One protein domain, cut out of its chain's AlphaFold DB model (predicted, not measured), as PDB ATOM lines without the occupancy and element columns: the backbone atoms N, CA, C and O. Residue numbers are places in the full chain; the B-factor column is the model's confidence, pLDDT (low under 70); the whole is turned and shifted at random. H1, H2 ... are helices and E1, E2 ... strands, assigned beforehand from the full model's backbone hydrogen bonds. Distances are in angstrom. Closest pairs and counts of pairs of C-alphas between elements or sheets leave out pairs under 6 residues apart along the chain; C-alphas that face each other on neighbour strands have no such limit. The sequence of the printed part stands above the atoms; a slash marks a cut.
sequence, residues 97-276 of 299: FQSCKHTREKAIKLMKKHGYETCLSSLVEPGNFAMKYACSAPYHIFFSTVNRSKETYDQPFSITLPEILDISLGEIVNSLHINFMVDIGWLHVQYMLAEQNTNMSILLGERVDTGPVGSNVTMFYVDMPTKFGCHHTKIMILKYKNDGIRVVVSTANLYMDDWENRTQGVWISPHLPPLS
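Overview. This is residues 97 to 276 of the 299 residues of a protein of Apis cerana (UniProt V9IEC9). A twisted wall of seven strands has H3, H4 and H5 gathered on one side, with H3 nearest the middle; H1 packs on H4 farther out, and H2 lies near H3. The link of residues 222 to 234 loops far out beyond edge strand E4, while residues 158 to 159 pair with E1 at the other edge. The 180 printed residues hold five named helices and seven named strands in the order H1 H2 E1 H3 E2 H4 E3 E4 E5 E6 H5 E7; the mixed sheet runs E1 E7 E6 E5 E2 E3 E4. The class is mixed, helices and strands, with under half of the residues, 88, in named elements. The whole is compact, radius of gyration of the C-alphas 15.8 A, spanning 48 by 44 by 33 A.

Along the chain. Find C-alpha 97 at (-0.789, -21.594, 7.095); from there H1 runs 24.4 A to residue 113. Next come H2, residues 129 to 135, E1, residues 141 to 144, and H3, residues 161 to 164. E2, residues 172 to 182, spans 19.6 A and bends by 102 degrees at residue 179. H4, residues 184 to 193, spans 14.3 A. E3, residues 199 to 207, spans 17.9 A and bends by 97 degrees at residue 204. Then read E4, residues 217 to 221, E5, residues 235 to 240, E6, residues 245 to 250, H5, residues 256 to 260, and E7, residues 265 to 268, ending at (18.678, -5.593, 13.429).

Arrangement. Look across the sheet from edge strand E1. E1 and E7 are antiparallel, with N 142 and O 266 at 2.8 A. E7 and E6 are antiparallel, with N 267 and O 249 at 2.8 A. E6 and E5, a hairpin, have N 236 and O 248 at 2.8 A. E5 and E2 are antiparallel, with N 178 and O 235 at 2.8 A. E2 and E3 are parallel, with N 177 and O 201 at 2.8 A; with H4 between them they make a strand-helix-strand unit, two parallel neighbours joined through a helix, its crossover right-handed. E3 and E4 are parallel, with N 202 and O 218 at 2.8 A. H4 is on the sheet, over none of its strands; H3 and H5 only graze it. H4 touches H3, closest C-alphas Pro 162 and Gln 190, 5.3 A. H1 touches H4, closest C-alphas Arg 104 and Leu 193, 4.9 A, at a steep tilt of 50 degrees, opposite ways. H2 and H3 are close but not clearly touching, closest C-alphas Phe 129 and Glu 163, 6.0 A. In H1, H2, H4 and H5 every O i to N i+4 pair is within hydrogen-bond range; H3 is too short for one.

Size, cuts and confidence. The two C-alphas farthest apart, those of Gln 98 and Thr 226, are 49.1 A apart. The printed part has no cut. The links H1 to H2, E1 to H3 and E4 to E5 are long. The model's mean pLDDT over the printed part is 90.3; residues 97 to 102 are under 70.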
ATOM      1  N   PHE A  97      -0.656 -22.706   8.049       32.47
ATOM      2  CA  PHE A  97      -0.789 -21.594   7.095       32.47
ATOM      3  C   PHE A  97      -2.237 -21.107   6.948       32.47
ATOM      4  O   PHE A  97      -2.493 -19.906   6.973       32.47
ATOM      5  N   GLN A  98      -3.210 -22.019   6.838       37.47
ATOM      6  CA  GLN A  98      -4.630 -21.651   6.770       37.47
ATOM      7  C   GLN A  98      -5.127 -21.019   8.081       37.47
ATOM      8  O   GLN A  98      -5.916 -20.073   8.043       37.47
ATOM      9  N   SER A  99      -4.631 -21.491   9.229       48.72
ATOM     10  CA  SER A  99      -4.930 -20.903  10.537       48.72
ATOM     11  C   SER A  99      -4.325 -19.500  10.690       48.72
ATOM     12  O   SER A  99      -5.028 -18.587  11.119       48.72
ATOM     13  N   CYS A 100      -3.061 -19.294  10.301       52.72
ATOM     14  CA  CYS A 100      -2.382 -17.995  10.383       52.72
ATOM     15  C   CYS A 100      -2.957 -16.959   9.408       52.72
ATOM     16  O   CYS A 100      -3.144 -15.803   9.788       52.72
ATOM     17  N   LYS A 101      -3.346 -17.367   8.194       57.38
ATOM     18  CA  LYS A 101      -4.006 -16.469   7.235       57.38
ATOM     19  C   LYS A 101      -5.324 -15.912   7.785       57.38
ATOM     20  O   LYS A 101      -5.607 -14.719   7.667       57.38
ATOM     21  N   HIS A 102      -6.108 -16.758   8.459       62.16
ATOM     22  CA  HIS A 102      -7.332 -16.322   9.128       62.16
ATOM     23  C   HIS A 102      -7.042 -15.337  10.277       62.16
ATOM     24  O   HIS A 102      -7.817 -14.409  10.515       62.16
ATOM     25  N   THR A 103      -5.902 -15.495  10.953       78.50
ATOM     26  CA  THR A 103      -5.402 -14.581  11.990       78.50
ATOM     27  C   THR A 103      -5.011 -13.213  11.404       78.50
ATOM     28  O   THR A 103      -5.477 -12.192  11.913       78.50
ATOM     29  N   ARG A 104      -4.273 -13.150  10.287       85.81
ATOM     30  CA  ARG A 104      -3.904 -11.878   9.625       85.81
ATOM     31  C   ARG A 104      -5.122 -11.110   9.108       85.81
ATOM     32  O   ARG A 104      -5.244  -9.909   9.342       85.81
ATOM     33  N   GLU A 105      -6.082 -11.785   8.474       87.75
ATOM     34  CA  GLU A 105      -7.325 -11.141   8.015       87.75
ATOM     35  C   GLU A 105      -8.152 -10.566   9.177       87.75
ATOM     36  O   GLU A 105      -8.724  -9.476   9.061       87.75
ATOM     37  N   LYS A 106      -8.210 -11.277  10.312       86.25
ATOM     38  CA  LYS A 106      -8.829 -10.770  11.545       86.25
ATOM     39  C   LYS A 106      -8.102  -9.536  12.069       86.25
ATOM     40  O   LYS A 106      -8.770  -8.558  12.393       86.25
ATOM     41  N   ALA A 107      -6.771  -9.554  12.102       87.00
ATOM     42  CA  ALA A 107      -5.956  -8.413  12.515       87.00
ATOM     43  C   ALA A 107      -6.213  -7.178  11.639       87.00
ATOM     44  O   ALA A 107      -6.469  -6.096  12.162       87.00
ATOM     45  N   ILE A 108      -6.267  -7.345  10.314       88.62
ATOM     46  CA  ILE A 108      -6.604  -6.263   9.375       88.62
ATOM     47  C   ILE A 108      -8.001  -5.695   9.667       88.62
ATOM     48  O   ILE A 108      -8.181  -4.478   9.710       88.62
ATOM     49  N   LYS A 109      -9.005  -6.554   9.894       88.25
ATOM     50  CA  LYS A 109     -10.365  -6.111  10.258       88.25
ATOM     51  C   LYS A 109     -10.383  -5.362  11.592       88.25
ATOM     52  O   LYS A 109     -11.065  -4.343  11.703       88.25
ATOM     53  N   LEU A 110      -9.632  -5.841  12.582       85.31
ATOM     54  CA  LEU A 110      -9.537  -5.223  13.901       85.31
ATOM     55  C   LEU A 110      -8.891  -3.836  13.822       85.31
ATOM     56  O   LEU A 110      -9.446  -2.888  14.374       85.31
ATOM     57  N   MET A 111      -7.791  -3.703  13.074       85.31
ATOM     58  CA  MET A 111      -7.113  -2.426  12.822       85.31
ATOM     59  C   MET A 111      -8.053  -1.417  12.160       85.31
ATOM     60  O   MET A 111      -8.147  -0.279  12.614       85.31
ATOM     61  N   LYS A 112      -8.824  -1.841  11.147       86.88
ATOM     62  CA  LYS A 112      -9.826  -0.974  10.505       86.88
ATOM     63  C   LYS A 112     -10.901  -0.506  11.477       86.88
ATOM     64  O   LYS A 112     -11.177   0.684  11.562       86.88
ATOM     65  N   LYS A 113     -11.461  -1.424  12.273       84.00
ATOM     66  CA  LYS A 113     -12.495  -1.095  13.271       84.00
ATOM     67  C   LYS A 113     -12.022  -0.045  14.286       84.00
ATOM     68  O   LYS A 113     -12.824   0.781  14.711       84.00
ATOM     69  N   HIS A 114     -10.743  -0.067  14.659       77.25
ATOM     70  CA  HIS A 114     -10.162   0.853  15.642       77.25
ATOM     71  C   HIS A 114      -9.604   2.148  15.024       77.25
ATOM     72  O   HIS A 114      -9.020   2.959  15.735       77.25
ATOM     73  N   GLY A 115      -9.810   2.378  13.721       77.31
ATOM     74  CA  GLY A 115      -9.360   3.595  13.043       77.31
ATOM     75  C   GLY A 115      -7.868   3.612  12.705       77.31
ATOM     76  O   GLY A 115      -7.326   4.665  12.388       77.31
ATOM     77  N   TYR A 116      -7.203   2.456  12.722       79.25
ATOM     78  CA  TYR A 116      -5.779   2.301  12.405       79.25
ATOM     79  C   TYR A 116      -5.532   2.018  10.916       79.25
ATOM     80  O   TYR A 116      -4.576   1.341  10.538       79.25
ATOM     81  N   GLU A 117      -6.415   2.519  10.051       78.19
ATOM     82  CA  GLU A 117      -6.375   2.276   8.604       78.19
ATOM     83  C   GLU A 117      -5.119   2.854   7.951       78.19
ATOM     84  O   GLU A 117      -4.596   2.290   6.991       78.19
ATOM     85  N   THR A 118      -4.603   3.952   8.504       72.75
ATOM     86  CA  THR A 118      -3.379   4.611   8.043       72.75
ATOM     87  C   THR A 118      -2.177   3.671   8.129       72.75
ATOM     88  O   THR A 118      -1.447   3.547   7.151       72.75
ATOM     89  N   CYS A 119      -2.019   2.921   9.224       71.31
ATOM     90  CA  CYS A 119      -0.937   1.940   9.385       71.31
ATOM     91  C   CYS A 119      -1.049   0.739   8.441       71.31
ATOM     92  O   CYS A 119      -0.056   0.064   8.195       71.31
ATOM     93  N   LEU A 120      -2.235   0.458   7.899       80.56
ATOM     94  CA  LEU A 120      -2.398  -0.610   6.911       80.56
ATOM     95  C   LEU A 120      -1.917  -0.193   5.518       80.56
ATOM     96  O   LEU A 120      -1.769  -1.048   4.652       80.56
ATOM     97  N   SER A 121      -1.694   1.102   5.282       78.25
ATOM     98  CA  SER A 121      -1.321   1.596   3.955       78.25
ATOM     99  C   SER A 121       0.130   1.295   3.569       78.25
ATOM    100  O   SER A 121       0.401   1.167   2.379       78.25
ATOM    101  N   SER A 122       1.028   1.139   4.546       79.75
ATOM    102  CA  SER A 122       2.415   0.689   4.355       79.75
ATOM    103  C   SER A 122       2.604  -0.808   4.629       79.75
ATOM    104  O   SER A 122       3.732  -1.296   4.643       79.75
ATOM    105  N   LEU A 123       1.517  -1.553   4.871       84.06
ATOM    106  CA  LEU A 123       1.590  -2.968   5.218       84.06
ATOM    107  C   LEU A 123       2.075  -3.795   4.022       84.06
ATOM    108  O   LEU A 123       1.445  -3.815   2.965       84.06
ATOM    109  N   VAL A 124       3.162  -4.533   4.232       84.50
ATOM    110  CA  VAL A 124       3.742  -5.445   3.241       84.50
ATOM    111  C   VAL A 124       3.208  -6.868   3.457       84.50
ATOM    112  O   VAL A 124       2.795  -7.249   4.562       84.50
ATOM    113  N   GLU A 125       3.174  -7.661   2.384       86.75
ATOM    114  CA  GLU A 125       2.856  -9.087   2.464       86.75
ATOM    115  C   GLU A 125       3.977  -9.867   3.167       86.75
ATOM    116  O   GLU A 125       5.153  -9.645   2.844       86.75
ATOM    117  N   PRO A 126       3.644 -10.784   4.099       87.81
ATOM    118  CA  PRO A 126       4.644 -11.517   4.852       87.81
ATOM    119  C   PRO A 126       5.504 -12.394   3.944       87.81
ATOM    120  O   PRO A 126       5.072 -12.833   2.877       87.81
ATOM    121  N   GLY A 127       6.720 -12.690   4.386       88.00
ATOM    122  CA  GLY A 127       7.631 -13.616   3.719       88.00
ATOM    123  C   GLY A 127       8.647 -12.957   2.781       88.00
ATOM    124  O   GLY A 127       9.487 -13.658   2.217       88.00
ATOM    125  N   ASN A 128       8.621 -11.633   2.626       89.06
ATOM    126  CA  ASN A 128       9.480 -10.924   1.668       89.06
ATOM    127  C   ASN A 128      10.609 -10.107   2.319       89.06
ATOM    128  O   ASN A 128      11.468  -9.570   1.613       89.06
ATOM    129  N   PHE A 129      10.650 -10.011   3.651       94.50
ATOM    130  CA  PHE A 129      11.587  -9.115   4.333       94.50
ATOM    131  C   PHE A 129      13.049  -9.594   4.287       94.50
ATOM    132  O   PHE A 129      13.961  -8.770   4.228       94.50
ATOM    133  N   ALA A 130      13.309 -10.904   4.239       93.94
ATOM    134  CA  ALA A 130      14.668 -11.458   4.256       93.94
ATOM    135  C   ALA A 130      15.583 -10.901   3.150       93.94
ATOM    136  O   ALA A 130      16.766 -10.664   3.393       93.94
ATOM    137  N   MET A 131      15.045 -10.642   1.952       93.50
ATOM    138  CA  MET A 131      15.825 -10.062   0.852       93.50
ATOM    139  C   MET A 131      16.199  -8.603   1.133       93.50
ATOM    140  O   MET A 131      17.350  -8.204   0.966       93.50
ATOM    141  N   LYS A 132      15.241  -7.814   1.629       94.94
ATOM    142  CA  LYS A 132      15.457  -6.424   2.051       94.94
ATOM    143  C   LYS A 132      16.478  -6.344   3.187       94.94
ATOM    144  O   LYS A 132      17.390  -5.522   3.144       94.94
ATOM    145  N   TYR A 133      16.388  -7.266   4.144       96.56
ATOM    146  CA  TYR A 133      17.375  -7.426   5.205       96.56
ATOM    147  C   TYR A 133      18.776  -7.735   4.659       96.56
ATOM    148  O   TYR A 133      19.734  -7.060   5.034       96.56
ATOM    149  N   ALA A 134      18.915  -8.689   3.736       95.38
ATOM    150  CA  ALA A 134      20.206  -9.030   3.137       95.38
ATOM    151  C   ALA A 134      20.839  -7.838   2.391       95.38
ATOM    152  O   ALA A 134      22.026  -7.564   2.561       95.38
ATOM    153  N   CYS A 135      20.039  -7.078   1.636       95.62
ATOM    154  CA  CYS A 135      20.493  -5.886   0.911       95.62
ATOM    155  C   CYS A 135      20.906  -4.716   1.822       95.62
ATOM    156  O   CYS A 135      21.578  -3.799   1.357       95.62
ATOM    157  N   SER A 136      20.526  -4.734   3.104       95.44
ATOM    158  CA  SER A 136      20.900  -3.694   4.075       95.44
ATOM    159  C   SER A 136      22.295  -3.872   4.688       95.44
ATOM    160  O   SER A 136      22.734  -3.054   5.506       95.44
ATOM    161  N   ALA A 137      22.997  -4.945   4.316       94.06
ATOM    162  CA  ALA A 137      24.379  -5.155   4.711       94.06
ATOM    163  C   ALA A 137      25.272  -3.981   4.247       94.06
ATOM    164  O   ALA A 137      25.036  -3.396   3.189       94.06
ATOM    165  N   PRO A 138      26.321  -3.630   5.011       94.31
ATOM    166  CA  PRO A 138      26.784  -4.298   6.231       94.31
ATOM    167  C   PRO A 138      26.130  -3.783   7.527       94.31
ATOM    168  O   PRO A 138      26.418  -4.314   8.595       94.31
ATOM    169  N   TYR A 139      25.298  -2.740   7.465       94.69
ATOM    170  CA  TYR A 139      24.887  -2.002   8.666       94.69
ATOM    171  C   TYR A 139      23.586  -2.501   9.294       94.69
ATOM    172  O   TYR A 139      23.438  -2.412  10.510       94.69
ATOM    173  N   HIS A 140      22.652  -3.022   8.492       96.75
ATOM    174  CA  HIS A 140      21.353  -3.512   8.972       96.75
ATOM    175  C   HIS A 140      20.556  -2.476   9.787       96.75
ATOM    176  O   HIS A 140      19.913  -2.804  10.789       96.75
ATOM    177  N   ILE A 141      20.620  -1.213   9.354       97.69
ATOM    178  CA  ILE A 141      19.900  -0.077   9.938       97.69
ATOM    179  C   ILE A 141      18.722   0.285   9.039       97.69
ATOM    180  O   ILE A 141      18.867   0.398   7.823       97.69
ATOM    181  N   PHE A 142      17.575   0.515   9.667       98.12
ATOM    182  CA  PHE A 142      16.327   0.909   9.038       98.12
ATOM    183  C   PHE A 142      15.698   2.088   9.778       98.12
ATOM    184  O   PHE A 142      16.005   2.350  10.945       98.12
ATOM    185  N   PHE A 143      14.772   2.761   9.106       97.88
ATOM    186  CA  PHE A 143      13.924   3.796   9.672       97.88
ATOM    187  C   PHE A 143      12.453   3.414   9.553       97.88
ATOM    188  O   PHE A 143      12.064   2.756   8.597       97.88
ATOM    189  N   SER A 144      11.613   3.808  10.506       96.19
ATOM    190  CA  SER A 144      10.175   3.547  10.396       96.19
ATOM    191  C   SER A 144       9.567   4.204   9.151       96.19
ATOM    192  O   SER A 144       9.908   5.336   8.800       96.19
ATOM    193  N   THR A 145       8.628   3.516   8.502       94.75
ATOM    194  CA  THR A 145       7.759   4.152   7.498       94.75
ATOM    195  C   THR A 145       6.939   5.272   8.139       94.75
ATOM    196  O   THR A 145       6.531   5.155   9.294       94.75
ATOM    197  N   VAL A 146       6.643   6.326   7.380       93.56
ATOM    198  CA  VAL A 146       5.836   7.465   7.836       93.56
ATOM    199  C   VAL A 146       4.547   7.500   7.030       93.56
ATOM    200  O   VAL A 146       4.579   7.783   5.835       93.56
ATOM    201  N   ASN A 147       3.397   7.277   7.668       90.06
ATOM    202  CA  ASN A 147       2.109   7.137   6.973       90.06
ATOM    203  C   ASN A 147       1.719   8.365   6.134       90.06
ATOM    204  O   ASN A 147       1.044   8.270   5.110       90.06
ATOM    205  N   ARG A 148       2.134   9.558   6.566       90.88
ATOM    206  CA  ARG A 148       1.907  10.809   5.828       90.88
ATOM    207  C   ARG A 148       2.870  11.030   4.656       90.88
ATOM    208  O   ARG A 148       2.655  11.973   3.900       90.88
ATOM    209  N   SER A 149       3.892  10.192   4.486       92.25
ATOM    210  CA  SER A 149       4.873  10.254   3.394       92.25
ATOM    211  C   SER A 149       4.954   8.900   2.695       92.25
ATOM    212  O   SER A 149       5.713   8.008   3.079       92.25
ATOM    213  N   LYS A 150       4.153   8.753   1.635       90.75
ATOM    214  CA  LYS A 150       4.066   7.518   0.837       90.75
ATOM    215  C   LYS A 150       5.397   7.143   0.189       90.75
ATOM    216  O   LYS A 150       5.635   5.975  -0.083       90.75
ATOM    217  N   GLU A 151       6.280   8.118  -0.004       91.31
ATOM    218  CA  GLU A 151       7.640   7.926  -0.501       91.31
ATOM    219  C   GLU A 151       8.443   6.965   0.380       91.31
ATOM    220  O   GLU A 151       9.374   6.333  -0.105       91.31
ATOM    221  N   THR A 152       8.093   6.843   1.665       92.56
ATOM    222  CA  THR A 152       8.784   5.948   2.597       92.56
ATOM    223  C   THR A 152       8.397   4.480   2.440       92.56
ATOM    224  O   THR A 152       9.116   3.633   2.953       92.56
ATOM    225  N   TYR A 153       7.304   4.147   1.748       91.25
ATOM    226  CA  TYR A 153       6.743   2.787   1.776       91.25
ATOM    227  C   TYR A 153       7.609   1.803   0.987       91.25
ATOM    228  O   TYR A 153       7.871   0.695   1.444       91.25
ATOM    229  N   ASP A 154       8.125   2.256  -0.155       88.25
ATOM    230  CA  ASP A 154       8.930   1.440  -1.066       88.25
ATOM    231  C   ASP A 154      10.442   1.659  -0.881       88.25
ATOM    232  O   ASP A 154      11.263   1.159  -1.654       88.25
ATOM    233  N   GLN A 155      10.845   2.428   0.135       92.94
ATOM    234  CA  GLN A 155      12.254   2.710   0.382       92.94
ATOM    235  C   GLN A 155      12.990   1.476   0.926       92.94
ATOM    236  O   GLN A 155      12.490   0.782   1.818       92.94
ATOM    237  N   PRO A 156      14.230   1.226   0.463       92.44
ATOM    238  CA  PRO A 156      14.986   0.028   0.833       92.44
ATOM    239  C   PRO A 156      15.313  -0.042   2.330       92.44
ATOM    240  O   PRO A 156      15.367  -1.131   2.895       92.44
ATOM    241  N   PHE A 157      15.492   1.113   2.977       95.62
ATOM    242  CA  PHE A 157      15.840   1.229   4.396       95.62
ATOM    243  C   PHE A 157      14.668   1.675   5.272       95.62
ATOM    244  O   PHE A 157      14.881   2.028   6.426       95.62
ATOM    245  N   SER A 158      13.444   1.660   4.751       95.50
ATOM    246  CA  SER A 158      12.250   1.922   5.556       95.50
ATOM    247  C   SER A 158      11.663   0.616   6.072       95.50
ATOM    248  O   SER A 158      11.805  -0.403   5.409       95.50
ATOM    249  N   ILE A 159      11.024   0.594   7.236       96.00
ATOM    250  CA  ILE A 159      10.525  -0.646   7.839       96.00
ATOM    251  C   ILE A 159       9.262  -0.418   8.669       96.00
ATOM    252  O   ILE A 159       9.082   0.624   9.300       96.00
ATOM    253  N   THR A 160       8.399  -1.423   8.698       95.25
ATOM    254  CA  THR A 160       7.243  -1.521   9.593       95.25
ATOM    255  C   THR A 160       7.502  -2.542  10.706       95.25
ATOM    256  O   THR A 160       8.329  -3.442  10.565       95.25
ATOM    257  N   LEU A 161       6.793  -2.451  11.835       95.62
ATOM    258  CA  LEU A 161       6.966  -3.438  12.910       95.62
ATOM    259  C   LEU A 161       6.633  -4.887  12.475       95.62
ATOM    260  O   LEU A 161       7.394  -5.781  12.845       95.62
ATOM    261  N   PRO A 162       5.595  -5.162  11.656       95.12
ATOM    262  CA  PRO A 162       5.355  -6.507  11.134       95.12
ATOM    263  C   PRO A 162       6.515  -7.063  10.299       95.12
ATOM    264  O   PRO A 162       6.793  -8.253  10.391       95.12
ATOM    265  N   GLU A 163       7.231  -6.224   9.538       95.38
ATOM    266  CA  GLU A 163       8.415  -6.657   8.777       95.38
ATOM    267  C   GLU A 163       9.557  -7.138   9.690       95.38
ATOM    268  O   GLU A 163      10.266  -8.081   9.348       95.38
ATOM    269  N   ILE A 164       9.719  -6.548  10.881       96.81
ATOM    270  CA  ILE A 164      10.714  -7.006  11.873       96.81
ATOM    271  C   ILE A 164      10.378  -8.420  12.373       96.81
ATOM    272  O   ILE A 164      11.272  -9.213  12.670       96.81
ATOM    273  N   LEU A 165       9.084  -8.728  12.471       96.38
ATOM    274  CA  LEU A 165       8.546  -9.999  12.958       96.38
ATOM    275  C   LEU A 165       8.304 -11.011  11.826       96.38
ATOM    276  O   LEU A 165       7.722 -12.072  12.057       96.38
ATOM    277  N   ASP A 166       8.723 -10.684  10.606       94.81
ATOM    278  CA  ASP A 166       8.342 -11.412   9.408       94.81
ATOM    279  C   ASP A 166       8.805 -12.874   9.414       94.81
ATOM    280  O   ASP A 166       9.941 -13.199   9.774       94.81
ATOM    281  N   ILE A 167       7.932 -13.761   8.933       92.31
ATOM    282  CA  ILE A 167       8.189 -15.205   8.852       92.31
ATOM    283  C   ILE A 167       9.403 -15.558   7.981       92.31
ATOM    284  O   ILE A 167      10.021 -16.597   8.208       92.31
ATOM    285  N   SER A 168       9.814 -14.698   7.034       93.44
ATOM    286  CA  SER A 168      11.015 -14.951   6.220       93.44
ATOM    287  C   SER A 168      12.321 -14.918   7.008       93.44
ATOM    288  O   SER A 168      13.304 -15.515   6.573       93.44
ATOM    289  N   LEU A 169      12.348 -14.257   8.170       93.75
ATOM    290  CA  LEU A 169      13.499 -14.295   9.075       93.75
ATOM    291  C   LEU A 169      13.529 -15.564   9.939       93.75
ATOM    292  O   LEU A 169      14.557 -15.842  10.558       93.75
ATOM    293  N   GLY A 170      12.421 -16.310   9.980       93.38
ATOM    294  CA  GLY A 170      12.233 -17.533  10.751       93.38
ATOM    295  C   GLY A 170      10.925 -17.546  11.554       93.38
ATOM    296  O   GLY A 170      10.318 -16.515  11.839       93.38
ATOM    297  N   GLU A 171      10.504 -18.741  11.970       95.50
ATOM    298  CA  GLU A 171       9.374 -18.943  12.890       95.50
ATOM    299  C   GLU A 171       9.797 -18.595  14.326       95.50
ATOM    300  O   GLU A 171      10.752 -19.186  14.844       95.50
ATOM    301  N   ILE A 172       9.112 -17.636  14.958       96.56
ATOM    302  CA  ILE A 172       9.446 -17.121  16.295       96.56
ATOM    303  C   ILE A 172       8.740 -17.970  17.357       96.56
ATOM    304  O   ILE A 172       7.514 -17.984  17.451       96.56
ATOM    305  N   VAL A 173       9.510 -18.636  18.216       95.50
ATOM    306  CA  VAL A 173       8.975 -19.509  19.281       95.50
ATOM    307  C   VAL A 173       8.800 -18.789  20.616       95.50
ATOM    308  O   VAL A 173       7.864 -19.083  21.361       95.50
ATOM    309  N   ASN A 174       9.661 -17.807  20.890       96.75
ATOM    310  CA  ASN A 174       9.570 -16.929  22.049       96.75
ATOM    311  C   ASN A 174      10.116 -15.547  21.696       96.75
ATOM    312  O   ASN A 174      11.083 -15.427  20.941       96.75
ATOM    313  N   SER A 175       9.559 -14.509  22.311       97.75
ATOM    314  CA  SER A 175      10.125 -13.165  22.254       97.75
ATOM    315  C   SER A 175      10.252 -12.535  23.635       97.75
ATOM    316  O   SER A 175       9.430 -12.769  24.521       97.75
ATOM    317  N   LEU A 176      11.298 -11.729  23.806       97.88
ATOM    318  CA  LEU A 176      11.457 -10.812  24.926       97.88
ATOM    319  C   LEU A 176      11.426  -9.384  24.389       97.88
ATOM    320  O   LEU A 176      12.248  -9.027  23.548       97.88
ATOM    321  N   HIS A 177      10.513  -8.569  24.901       97.81
ATOM    322  CA  HIS A 177      10.424  -7.144  24.598       97.81
ATOM    323  C   HIS A 177      10.799  -6.342  25.828       97.81
ATOM    324  O   HIS A 177      10.159  -6.463  26.863       97.81
ATOM    325  N   ILE A 178      11.818  -5.506  25.710       97.50
ATOM    326  CA  ILE A 178      12.253  -4.570  26.741       97.50
ATOM    327  C   ILE A 178      11.894  -3.190  26.223       97.50
ATOM    328  O   ILE A 178      12.445  -2.762  25.209       97.50
ATOM    329  N   ASN A 179      10.933  -2.522  26.851       97.50
ATOM    330  CA  ASN A 179      10.463  -1.226  26.378       97.50
ATOM    331  C   ASN A 179      10.018  -0.304  27.524       97.50
ATOM    332  O   ASN A 179       9.846  -0.737  28.658       97.50
ATOM    333  N   PHE A 180       9.833   0.986  27.242       95.31
ATOM    334  CA  PHE A 180       9.245   1.907  28.211       95.31
ATOM    335  C   PHE A 180       7.722   1.793  28.180       95.31
ATOM    336  O   PHE A 180       7.144   1.269  29.125       95.31
ATOM    337  N   MET A 181       7.096   2.217  27.078       95.50
ATOM    338  CA  MET A 181       5.643   2.189  26.894       95.50
ATOM    339  C   MET A 181       5.228   1.053  25.962       95.50
ATOM    340  O   MET A 181       5.782   0.902  24.868       95.50
ATOM    341  N   VAL A 182       4.235   0.270  26.380       96.44
ATOM    342  CA  VAL A 182       3.709  -0.844  25.581       96.44
ATOM    343  C   VAL A 182       2.182  -0.829  25.569       96.44
ATOM    344  O   VAL A 182       1.547  -0.776  26.621       96.44
ATOM    345  N   ASP A 183       1.607  -0.918  24.374       95.06
ATOM    346  CA  ASP A 183       0.222  -1.323  24.140       95.06
ATOM    347  C   ASP A 183       0.225  -2.808  23.751       95.06
ATOM    348  O   ASP A 183       0.678  -3.199  22.670       95.06
ATOM    349  N   ILE A 184      -0.244  -3.651  24.671       93.50
ATOM    350  CA  ILE A 184      -0.182  -5.109  24.539       93.50
ATOM    351  C   ILE A 184      -1.114  -5.598  23.429       93.50
ATOM    352  O   ILE A 184      -0.743  -6.480  22.650       93.50
ATOM    353  N   GLY A 185      -2.315  -5.022  23.346       91.12
ATOM    354  CA  GLY A 185      -3.294  -5.371  22.324       91.12
ATOM    355  C   GLY A 185      -2.784  -5.019  20.932       91.12
ATOM    356  O   GLY A 185      -2.808  -5.858  20.029       91.12
ATOM    357  N   TRP A 186      -2.246  -3.811  20.772       92.50
ATOM    358  CA  TRP A 186      -1.641  -3.372  19.520       92.50
ATOM    359  C   TRP A 186      -0.435  -4.232  19.137       92.50
ATOM    360  O   TRP A 186      -0.368  -4.691  17.998       92.50
ATOM    361  N   LEU A 187       0.480  -4.520  20.069       94.25
ATOM    362  CA  LEU A 187       1.647  -5.369  19.808       94.25
ATOM    363  C   LEU A 187       1.230  -6.769  19.342       94.25
ATOM    364  O   LEU A 187       1.780  -7.283  18.367       94.25
ATOM    365  N   HIS A 188       0.229  -7.368  19.989       91.50
ATOM    366  CA  HIS A 188      -0.304  -8.667  19.584       91.50
ATOM    367  C   HIS A 188      -0.820  -8.646  18.139       91.50
ATOM    368  O   HIS A 188      -0.537  -9.557  17.361       91.50
ATOM    369  N   VAL A 189      -1.504  -7.572  17.739       90.94
ATOM    370  CA  VAL A 189      -1.955  -7.387  16.356       90.94
ATOM    371  C   VAL A 189      -0.780  -7.330  15.376       90.94
ATOM    372  O   VAL A 189      -0.891  -7.886  14.288       90.94
ATOM    373  N   GLN A 190       0.364  -6.742  15.741       93.25
ATOM    374  CA  GLN A 190       1.554  -6.730  14.872       93.25
ATOM    375  C   GLN A 190       2.112  -8.139  14.632       93.25
ATOM    376  O   GLN A 190       2.469  -8.471  13.504       93.25
ATOM    377  N   TYR A 191       2.107  -8.998  15.657       93.56
ATOM    378  CA  TYR A 191       2.443 -10.418  15.507       93.56
ATOM    379  C   TYR A 191       1.466 -11.145  14.579       93.56
ATOM    380  O   TYR A 191       1.890 -11.861  13.674       93.56
ATOM    381  N   MET A 192       0.162 -10.908  14.749       91.19
ATOM    382  CA  MET A 192      -0.867 -11.473  13.872       91.19
ATOM    383  C   MET A 192      -0.701 -11.016  12.417       91.19
ATOM    384  O   MET A 192      -0.902 -11.811  11.501       91.19
ATOM    385  N   LEU A 193      -0.332  -9.748  12.195       91.56
ATOM    386  CA  LEU A 193      -0.021  -9.225  10.865       91.56
ATOM    387  C   LEU A 193       1.202  -9.933  10.276       91.56
ATOM    388  O   LEU A 193       1.163 -10.303   9.111       91.56
ATOM    389  N   ALA A 194       2.240 -10.200  11.063       91.69
ATOM    390  CA  ALA A 194       3.405 -10.968  10.621       91.69
ATOM    391  C   ALA A 194       3.158 -12.488  10.496       91.69
ATOM    392  O   ALA A 194       4.094 -13.239  10.231       91.69
ATOM    393  N   GLU A 195       1.915 -12.951  10.691       90.44
ATOM    394  CA  GLU A 195       1.528 -14.370  10.702       90.44
ATOM    395  C   GLU A 195       2.252 -15.215  11.765       90.44
ATOM    396  O   GLU A 195       2.390 -16.432  11.638       90.44
ATOM    397  N   GLN A 196       2.660 -14.573  12.861       90.00
ATOM    398  CA  GLN A 196       3.334 -15.204  13.991       90.00
ATOM    399  C   GLN A 196       2.378 -15.335  15.180       90.00
ATOM    400  O   GLN A 196       1.621 -14.417  15.505       90.00
ATOM    401  N   ASN A 197       2.457 -16.460  15.887       86.88
ATOM    402  CA  ASN A 197       1.802 -16.647  17.178       86.88
ATOM    403  C   ASN A 197       2.818 -17.227  18.159       86.88
ATOM    404  O   ASN A 197       3.235 -18.374  18.016       86.88
ATOM    405  N   THR A 198       3.250 -16.416  19.120       89.56
ATOM    406  CA  THR A 198       4.382 -16.740  19.986       89.56
ATOM    407  C   THR A 198       4.114 -16.356  21.435       89.56
ATOM    408  O   THR A 198       3.232 -15.540  21.731       89.56
ATOM    409  N   ASN A 199       4.896 -16.939  22.340       94.12
ATOM    410  CA  ASN A 199       4.899 -16.537  23.739       94.12
ATOM    411  C   ASN A 199       5.773 -15.291  23.905       94.12
ATOM    412  O   ASN A 199       6.956 -15.304  23.553       94.12
ATOM    413  N   MET A 200       5.196 -14.232  24.465       96.12
ATOM    414  CA  MET A 200       5.853 -12.943  24.662       96.12
ATOM    415  C   MET A 200       6.157 -12.736  26.142       96.12
ATOM    416  O   MET A 200       5.263 -12.773  26.984       96.12
ATOM    417  N   SER A 201       7.418 -12.474  26.460       97.50
ATOM    418  CA  SER A 201       7.823 -11.881  27.734       97.50
ATOM    419  C   SER A 201       8.058 -10.394  27.517       97.50
ATOM    420  O   SER A 201       8.708 -10.012  26.548       97.50
ATOM    421  N   ILE A 202       7.514  -9.543  28.378       97.12
ATOM    422  CA  ILE A 202       7.581  -8.093  28.204       97.12
ATOM    423  C   ILE A 202       8.075  -7.470  29.503       97.12
ATOM    424  O   ILE A 202       7.401  -7.560  30.522       97.12
ATOM    425  N   LEU A 203       9.245  -6.842  29.452       96.38
ATOM    426  CA  LEU A 203       9.780  -5.980  30.494       96.38
ATOM    427  C   LEU A 203       9.415  -4.534  30.141       96.38
ATOM    428  O   LEU A 203       9.926  -3.988  29.161       96.38
ATOM    429  N   LEU A 204       8.500  -3.934  30.900       94.81
ATOM    430  CA  LEU A 204       7.923  -2.623  30.598       94.81
ATOM    431  C   LEU A 204       8.069  -1.629  31.752       94.81
ATOM    432  O   LEU A 204       8.085  -2.011  32.921       94.81
ATOM    433  N   GLY A 205       8.145  -0.341  31.415       92.69
ATOM    434  CA  GLY A 205       8.000   0.741  32.391       92.69
ATOM    435  C   GLY A 205       6.531   1.075  32.647       92.69
ATOM    436  O   GLY A 205       6.090   1.140  33.789       92.69
ATOM    437  N   GLU A 206       5.759   1.239  31.574       91.69
ATOM    438  CA  GLU A 206       4.354   1.624  31.620       91.69
ATOM    439  C   GLU A 206       3.539   0.881  30.558       91.69
ATOM    440  O   GLU A 206       3.964   0.694  29.413       91.69
ATOM    441  N   ARG A 207       2.338   0.454  30.950       93.56
ATOM    442  CA  ARG A 207       1.355  -0.128  30.041       93.56
ATOM    443  C   ARG A 207       0.355   0.946  29.635       93.56
ATOM    444  O   ARG A 207      -0.264   1.557  30.501       93.56
ATOM    445  N   VAL A 208       0.181   1.139  28.332       92.50
ATOM    446  CA  VAL A 208      -0.681   2.196  27.777       92.50
ATOM    447  C   VAL A 208      -2.132   1.726  27.635       92.50
ATOM    448  O   VAL A 208      -3.065   2.517  27.763       92.50
ATOM    449  N   ASP A 209      -2.345   0.434  27.389       90.12
ATOM    450  CA  ASP A 209      -3.673  -0.137  27.192       90.12
ATOM    451  C   ASP A 209      -4.287  -0.698  28.488       90.12
ATOM    452  O   ASP A 209      -3.603  -1.053  29.447       90.12
ATOM    453  N   THR A 210      -5.615  -0.825  28.502       87.75
ATOM    454  CA  THR A 210      -6.387  -1.392  29.629       87.75
ATOM    455  C   THR A 210      -7.038  -2.735  29.281       87.75
ATOM    456  O   THR A 210      -7.895  -3.230  30.016       87.75
ATOM    457  N   GLY A 211      -6.651  -3.328  28.148       82.62
ATOM    458  CA  GLY A 211      -7.268  -4.533  27.610       82.62
ATOM    459  C   GLY A 211      -6.959  -5.801  28.417       82.62
ATOM    460  O   GLY A 211      -6.088  -5.813  29.295       82.62
ATOM    461  N   PRO A 212      -7.652  -6.912  28.124       84.06
ATOM    462  CA  PRO A 212      -7.235  -8.214  28.623       84.06
ATOM    463  C   PRO A 212      -5.851  -8.580  28.071       84.06
ATOM    464  O   PRO A 212      -5.496  -8.214  26.952       84.06
ATOM    465  N   VAL A 213      -5.077  -9.318  28.862       85.69
ATOM    466  CA  VAL A 213      -3.771  -9.852  28.461       85.69
ATOM    467  C   VAL A 213      -3.956 -11.323  28.114       85.69
ATOM    468  O   VAL A 213      -4.544 -12.069  28.898       85.69
ATOM    469  N   GLY A 214      -3.496 -11.731  26.931       82.69
ATOM    470  CA  GLY A 214      -3.560 -13.127  26.498       82.69
ATOM    471  C   GLY A 214      -2.694 -14.036  27.372       82.69
ATOM    472  O   GLY A 214      -1.678 -13.607  27.916       82.69
ATOM    473  N   SER A 215      -3.056 -15.317  27.478       87.81
ATOM    474  CA  SER A 215      -2.307 -16.303  28.277       87.81
ATOM    475  C   SER A 215      -0.881 -16.557  27.772       87.81
ATOM    476  O   SER A 215      -0.062 -17.119  28.490       87.81
ATOM    477  N   ASN A 216      -0.584 -16.161  26.533       90.12
ATOM    478  CA  ASN A 216       0.734 -16.237  25.911       90.12
ATOM    479  C   ASN A 216       1.637 -15.033  26.241       90.12
ATOM    480  O   ASN A 216       2.745 -14.949  25.714       90.12
ATOM    481  N   VAL A 217       1.180 -14.091  27.071       94.25
ATOM    482  CA  VAL A 217       1.933 -12.889  27.443       94.25
ATOM    483  C   VAL A 217       2.267 -12.920  28.930       94.25
ATOM    484  O   VAL A 217       1.387 -13.006  29.780       94.25
ATOM    485  N   THR A 218       3.553 -12.799  29.247       96.12
ATOM    486  CA  THR A 218       4.057 -12.594  30.610       96.12
ATOM    487  C   THR A 218       4.661 -11.200  30.712       96.12
ATOM    488  O   THR A 218       5.455 -10.805  29.862       96.12
ATOM    489  N   MET A 219       4.281 -10.441  31.739       95.31
ATOM    490  CA  MET A 219       4.706  -9.053  31.926       95.31
ATOM    491  C   MET A 219       5.528  -8.893  33.202       95.31
ATOM    492  O   MET A 219       5.173  -9.439  34.244       95.31
ATOM    493  N   PHE A 220       6.570  -8.077  33.118       95.06
ATOM    494  CA  PHE A 220       7.443  -7.685  34.212       95.06
ATOM    495  C   PHE A 220       7.533  -6.159  34.220       95.06
ATOM    496  O   PHE A 220       7.896  -5.557  33.212       95.06
ATOM    497  N   TYR A 221       7.186  -5.529  35.339       93.75
ATOM    498  CA  TYR A 221       7.344  -4.084  35.491       93.75
ATOM    499  C   TYR A 221       8.742  -3.782  36.018       93.75
ATOM    500  O   TYR A 221       9.217  -4.454  36.931       93.75
ATOM    501  N   VAL A 222       9.405  -2.791  35.425       90.00
ATOM    502  CA  VAL A 222      10.719  -2.348  35.897       90.00
ATOM    503  C   VAL A 222      10.541  -1.486  37.140       90.00
ATOM    504  O   VAL A 222       9.961  -0.401  37.076       90.00
ATOM    505  N   ASP A 223      11.095  -1.944  38.258       86.25
ATOM    506  CA  ASP A 223      11.170  -1.149  39.478       86.25
ATOM    507  C   ASP A 223      12.251  -0.074  39.333       86.25
ATOM    508  O   ASP A 223      13.451  -0.354  39.275       86.25
ATOM    509  N   MET A 224      11.827   1.189  39.267       85.38
ATOM    510  CA  MET A 224      12.764   2.298  39.117       85.38
ATOM    511  C   MET A 224      13.466   2.592  40.453       85.38
ATOM    512  O   MET A 224      12.797   2.886  41.447       85.38
ATOM    513  N   PRO A 225      14.813   2.609  40.502       81.69
ATOM    514  CA  PRO A 225      15.553   2.798  41.752       81.69
ATOM    515  C   PRO A 225      15.404   4.213  42.328       81.69
ATOM    516  O   PRO A 225      15.685   4.449  43.502       81.69
ATOM    517  N   THR A 226      14.979   5.180  41.510       85.31
ATOM    518  CA  THR A 226      14.758   6.564  41.932       85.31
ATOM    519  C   THR A 226      13.439   7.090  41.378       85.31
ATOM    520  O   THR A 226      12.989   6.668  40.317       85.31
ATOM    521  N   LYS A 227      12.846   8.075  42.068       78.25
ATOM    522  CA  LYS A 227      11.556   8.692  41.695       78.25
ATOM    523  C   LYS A 227      11.550   9.393  40.330       78.25
ATOM    524  O   LYS A 227      10.477   9.677  39.813       78.25
ATOM    525  N   PHE A 228      12.724   9.711  39.791       81.56
ATOM    526  CA  PHE A 228      12.894  10.384  38.498       81.56
ATOM    527  C   PHE A 228      13.617   9.504  37.474       81.56
ATOM    528  O   PHE A 228      13.937   9.968  36.383       81.56
ATOM    529  N   GLY A 229      13.931   8.257  37.834       79.50
ATOM    530  CA  GLY A 229      14.526   7.313  36.905       79.50
ATOM    531  C   GLY A 229      13.486   6.862  35.891       79.50
ATOM    532  O   GLY A 229      12.347   6.589  36.262       79.50
ATOM    533  N   CYS A 230      13.909   6.687  34.639       79.81
ATOM    534  CA  CYS A 230      13.082   6.087  33.595       79.81
ATOM    535  C   CYS A 230      13.809   4.928  32.896       79.81
ATOM    536  O   CYS A 230      14.987   5.038  32.549       79.81
ATOM    537  N   HIS A 231      13.097   3.824  32.659       87.44
ATOM    538  CA  HIS A 231      13.564   2.720  31.822       87.44
ATOM    539  C   HIS A 231      13.319   3.068  30.351       87.44
ATOM    540  O   HIS A 231      12.189   2.996  29.885       87.44
ATOM    541  N   HIS A 232      14.358   3.478  29.618       90.50
ATOM    542  CA  HIS A 232      14.221   3.930  28.224       90.50
ATOM    543  C   HIS A 232      14.680   2.920  27.171       90.50
ATOM    544  O   HIS A 232      14.480   3.180  25.979       90.50
ATOM    545  N   THR A 233      15.259   1.794  27.594       93.75
ATOM    546  CA  THR A 233      15.728   0.719  26.715       93.75
ATOM    547  C   THR A 233      14.588   0.189  25.853       93.75
ATOM    548  O   THR A 233      13.459   0.047  26.319       93.75
ATOM    549  N   LYS A 234      14.896  -0.068  24.580       97.38
ATOM    550  CA  LYS A 234      13.964  -0.511  23.539       97.38
ATOM    551  C   LYS A 234      14.639  -1.602  22.725       97.38
ATOM    552  O   LYS A 234      15.336  -1.336  21.746       97.38
ATOM    553  N   ILE A 235      14.508  -2.826  23.213       97.81
ATOM    554  CA  ILE A 235      15.179  -4.001  22.668       97.81
ATOM    555  C   ILE A 235      14.155  -5.114  22.482       97.81
ATOM    556  O   ILE A 235      13.316  -5.342  23.349       97.81
ATOM    557  N   MET A 236      14.247  -5.826  21.364       98.12
ATOM    558  CA  MET A 236      13.540  -7.085  21.152       98.12
ATOM    559  C   MET A 236      14.572  -8.201  21.015       98.12
ATOM    560  O   MET A 236      15.540  -8.065  20.266       98.12
ATOM    561  N   ILE A 237      14.360  -9.311  21.710       97.81
ATOM    562  CA  ILE A 237      15.091 -10.558  21.492       97.81
ATOM    563  C   ILE A 237      14.103 -11.561  20.925       97.81
ATOM    564  O   ILE A 237      13.103 -11.890  21.564       97.81
ATOM    565  N   LEU A 238      14.377 -12.038  19.718       97.88
ATOM    566  CA  LEU A 238      13.525 -12.981  19.007       97.88
ATOM    567  C   LEU A 238      14.231 -14.332  18.974       97.88
ATOM    568  O   LEU A 238      15.293 -14.451  18.361       97.88
ATOM    569  N   LYS A 239      13.656 -15.335  19.645       97.50
ATOM    570  CA  LYS A 239      14.121 -16.722  19.574       97.50
ATOM    571  C   LYS A 239      13.370 -17.442  18.464       97.50
ATOM    572  O   LYS A 239      12.138 -17.472  18.458       97.50
ATOM    573  N   TYR A 240      14.117 -18.064  17.564       96.75
ATOM    574  CA  TYR A 240      13.568 -18.810  16.441       96.75
ATOM    575  C   TYR A 240      13.552 -20.314  16.709       96.75
ATOM    576  O   TYR A 240      14.223 -20.830  17.603       96.75
ATOM    577  N   LYS A 241      12.780 -21.035  15.899       95.12
ATOM    578  CA  LYS A 241      12.615 -22.493  15.978       95.12
ATOM    579  C   LYS A 241      13.895 -23.303  15.775       95.12
ATOM    580  O   LYS A 241      13.960 -24.443  16.214       95.12
ATOM    581  N   ASN A 242      14.898 -22.733  15.113       93.00
ATOM    582  CA  ASN A 242      16.223 -23.336  14.949       93.00
ATOM    583  C   ASN A 242      17.168 -23.045  16.135       93.00
ATOM    584  O   ASN A 242      18.380 -23.162  15.982       93.00
ATOM    585  N   ASP A 243      16.619 -22.595  17.269       93.12
ATOM    586  CA  ASP A 243      17.318 -22.167  18.488       93.12
ATOM    587  C   ASP A 243      18.267 -20.971  18.334       93.12
ATOM    588  O   ASP A 243      18.842 -20.508  19.321       93.12
ATOM    589  N   GLY A 244      18.380 -20.406  17.132       95.31
ATOM    590  CA  GLY A 244      19.068 -19.145  16.924       95.31
ATOM    591  C   GLY A 244      18.252 -17.966  17.446       95.31
ATOM    592  O   GLY A 244      17.025 -18.030  17.590       95.31
ATOM    593  N   ILE A 245      18.940 -16.858  17.698       96.38
ATOM    594  CA  ILE A 245      18.330 -15.616  18.170       96.38
ATOM    595  C   ILE A 245      18.645 -14.447  17.241       96.38
ATOM    596  O   ILE A 245      19.579 -14.481  16.436       96.38
ATOM    597  N   ARG A 246      17.863 -13.381  17.370       96.88
ATOM    598  CA  ARG A 246      18.154 -12.073  16.782       96.88
ATOM    599  C   ARG A 246      17.827 -10.983  17.783       96.88
ATOM    600  O   ARG A 246      16.819 -11.063  18.483       96.88
ATOM    601  N   VAL A 247      18.690  -9.979  17.835       97.50
ATOM    602  CA  VAL A 247      18.539  -8.805  18.687       97.50
ATOM    603  C   VAL A 247      18.146  -7.628  17.806       97.50
ATOM    604  O   VAL A 247      18.773  -7.362  16.783       97.50
ATOM    605  N   VAL A 248      17.095  -6.924  18.205       98.25
ATOM    606  CA  VAL A 248      16.632  -5.693  17.565       98.25
ATOM    607  C   VAL A 248      16.760  -4.577  18.582       98.25
ATOM    608  O   VAL A 248      16.229  -4.694  19.682       98.25
ATOM    609  N   VAL A 249      17.440  -3.497  18.221       98.06
ATOM    610  CA  VAL A 249      17.536  -2.286  19.045       98.06
ATOM    611  C   VAL A 249      16.813  -1.176  18.305       98.06
ATOM    612  O   VAL A 249      17.091  -0.938  17.130       98.06
ATOM    613  N   SER A 250      15.871  -0.505  18.959       98.06
ATOM    614  CA  SER A 250      15.079   0.550  18.327       98.06
ATOM    615  C   SER A 250      14.999   1.810  19.180       98.06
ATOM    616  O   SER A 250      15.376   1.829  20.347       98.06
ATOM    617  N   THR A 251      14.494   2.890  18.592       98.06
ATOM    618  CA  THR A 251      14.136   4.116  19.324       98.06
ATOM    619  C   THR A 251      12.636   4.216  19.618       98.06
ATOM    620  O   THR A 251      12.223   5.070  20.402       98.06
ATOM    621  N   ALA A 252      11.831   3.309  19.057       97.50
ATOM    622  CA  ALA A 252      10.375   3.300  19.149       97.50
ATOM    623  C   ALA A 252       9.851   2.540  20.376       97.50
ATOM    624  O   ALA A 252      10.291   1.429  20.691       97.50
ATOM    625  N   ASN A 253       8.854   3.107  21.044       97.81
ATOM    626  CA  ASN A 253       8.024   2.352  21.970       97.81
ATOM    627  C   ASN A 253       7.089   1.386  21.220       97.81
ATOM    628  O   ASN A 253       6.930   1.474  20.001       97.81
ATOM    629  N   LEU A 254       6.461   0.454  21.938       96.88
ATOM    630  CA  LEU A 254       5.583  -0.563  21.345       96.88
ATOM    631  C   LEU A 254       4.111  -0.156  21.455       96.88
ATOM    632  O   LEU A 254       3.314  -0.826  22.103       96.88
ATOM    633  N   TYR A 255       3.771   0.962  20.825       93.94
ATOM    634  CA  TYR A 255       2.406   1.458  20.659       93.94
ATOM    635  C   TYR A 255       2.316   2.248  19.350       93.94
ATOM    636  O   TYR A 255       3.339   2.637  18.781       93.94
ATOM    637  N   MET A 256       1.100   2.480  18.865       90.50
ATOM    638  CA  MET A 256       0.875   2.973  17.507       90.50
ATOM    639  C   MET A 256       1.587   4.293  17.181       90.50
ATOM    640  O   MET A 256       2.205   4.387  16.121       90.50
ATOM    641  N   ASP A 257       1.518   5.303  18.052       92.06
ATOM    642  CA  ASP A 257       1.956   6.663  17.697       92.06
ATOM    643  C   ASP A 257       3.444   6.734  17.336       92.06
ATOM    644  O   ASP A 257       3.853   7.579  16.533       92.06
ATOM    645  N   ASP A 258       4.263   5.847  17.905       95.69
ATOM    646  CA  ASP A 258       5.689   5.789  17.601       95.69
ATOM    647  C   ASP A 258       5.985   5.190  16.223       95.69
ATOM    648  O   ASP A 258       7.050   5.471  15.678       95.69
ATOM    649  N   TRP A 259       5.046   4.439  15.645       94.31
ATOM    650  CA  TRP A 259       5.171   3.755  14.354       94.31
ATOM    651  C   TRP A 259       4.284   4.349  13.254       94.31
ATOM    652  O   TRP A 259       4.299   3.854  12.130       94.31
ATOM    653  N   GLU A 260       3.499   5.389  13.551       90.25
ATOM    654  CA  GLU A 260       2.587   5.986  12.575       90.25
ATOM    655  C   GLU A 260       3.256   7.097  11.753       90.25
ATOM    656  O   GLU A 260       3.348   7.024  10.529       90.25
ATOM    657  N   ASN A 261       3.684   8.171  12.421       91.50
ATOM    658  CA  ASN A 261       4.131   9.408  11.773       91.50
ATOM    659  C   ASN A 261       5.405   9.981  12.412       91.50
ATOM    660  O   ASN A 261       5.626  11.193  12.404       91.50
ATOM    661  N   ARG A 262       6.237   9.109  12.990       93.94
ATOM    662  CA  ARG A 262       7.533   9.465  13.574       93.94
ATOM    663  C   ARG A 262       8.652   8.761  12.828       93.94
ATOM    664  O   ARG A 262       8.480   7.636  12.369       93.94
ATOM    665  N   THR A 263       9.805   9.417  12.756       94.88
ATOM    666  CA  THR A 263      11.049   8.792  12.307       94.88
ATOM    667  C   THR A 263      11.693   8.088  13.493       94.88
ATOM    668  O   THR A 263      12.124   8.740  14.442       94.88
ATOM    669  N   GLN A 264      11.758   6.764  13.435       97.75
ATOM    670  CA  GLN A 264      12.396   5.909  14.429       97.75
ATOM    671  C   GLN A 264      13.559   5.174  13.786       97.75
ATOM    672  O   GLN A 264      13.453   4.775  12.632       97.75
ATOM    673  N   GLY A 265      14.644   4.974  14.526       98.12
ATOM    674  CA  GLY A 265      15.747   4.115  14.108       98.12
ATOM    675  C   GLY A 265      15.529   2.682  14.580       98.12
ATOM    676  O   GLY A 265      15.068   2.453  15.702       98.12
ATOM    677  N   VAL A 266      15.885   1.722  13.733       98.50
ATOM    678  CA  VAL A 266      15.880   0.293  14.047       98.50
ATOM    679  C   VAL A 266      17.181  -0.319  13.546       98.50
ATOM    680  O   VAL A 266      17.507  -0.221  12.367       98.50
ATOM    681  N   TRP A 267      17.914  -0.977  14.433       98.38
ATOM    682  CA  TRP A 267      19.033  -1.840  14.082       98.38
ATOM    683  C   TRP A 267      18.654  -3.296  14.330       98.38
ATOM    684  O   TRP A 267      18.067  -3.623  15.364       98.38
ATOM    685  N   ILE A 268      18.997  -4.167  13.384       98.06
ATOM    686  CA  ILE A 268      18.678  -5.593  13.429       98.06
ATOM    687  C   ILE A 268      19.979  -6.394  13.340       98.06
ATOM    688  O   ILE A 268      20.641  -6.397  12.300       98.06
ATOM    689  N   SER A 269      20.332  -7.121  14.403       96.50
ATOM    690  CA  SER A 269      21.527  -7.971  14.417       96.50
ATOM    691  C   SER A 269      21.469  -9.034  13.314       96.50
ATOM    692  O   SER A 269      20.368  -9.430  12.920       96.50
ATOM    693  N   PRO A 270      22.612  -9.583  12.863       94.50
ATOM    694  CA  PRO A 270      22.657 -10.868  12.166       94.50
ATOM    695  C   PRO A 270      21.911 -11.967  12.928       94.50
ATOM    696  O   PRO A 270      21.648 -11.843  14.128       94.50
ATOM    697  N   HIS A 271      21.572 -13.052  12.233       94.31
ATOM    698  CA  HIS A 271      21.080 -14.250  12.906       94.31
ATOM    699  C   HIS A 271      22.224 -14.870  13.718       94.31
ATOM    700  O   HIS A 271      23.295 -15.128  13.169       94.31
ATOM    701  N   LEU A 272      21.993 -15.088  15.009       93.62
ATOM    702  CA  LEU A 272      22.974 -15.628  15.944       93.62
ATOM    703  C   LEU A 272      22.621 -17.097  16.219       93.62
ATOM    704  O   LEU A 272      21.664 -17.348  16.957       93.62
ATOM    705  N   PRO A 273      23.322 -18.069  15.609       92.19
ATOM    706  CA  PRO A 273      23.056 -19.483  15.849       92.19
ATOM    707  C   PRO A 273      23.462 -19.889  17.274       92.19
ATOM    708  O   PRO A 273      24.324 -19.239  17.878       92.19
ATOM    709  N   PRO A 274      22.883 -20.976  17.815       89.75
ATOM    710  CA  PRO A 274      23.339 -21.530  19.080       89.75
ATOM    711  C   PRO A 274      24.792 -22.001  18.957       89.75
ATOM    712  O   PRO A 274      25.239 -22.458  17.900       89.75
ATOM    713  N   LEU A 275      25.531 -21.905  20.060       87.06
ATOM    714  CA  LEU A 275      26.851 -22.517  20.154       87.06
ATOM    715  C   LEU A 275      26.720 -24.042  20.212       87.06
ATOM    716  O   LEU A 275      25.711 -24.573  20.676       87.06
ATOM    717  N   SER A 276      27.754 -24.745  19.746       83.50
ATOM    718  CA  SER A 276      27.815 -26.198  19.920       83.50
ATOM    719  C   SER A 276      27.895 -26.551  21.408       83.50
ATOM    720  O   SER A 276      28.457 -25.794  22.194       83.50
TER     721      SER A 276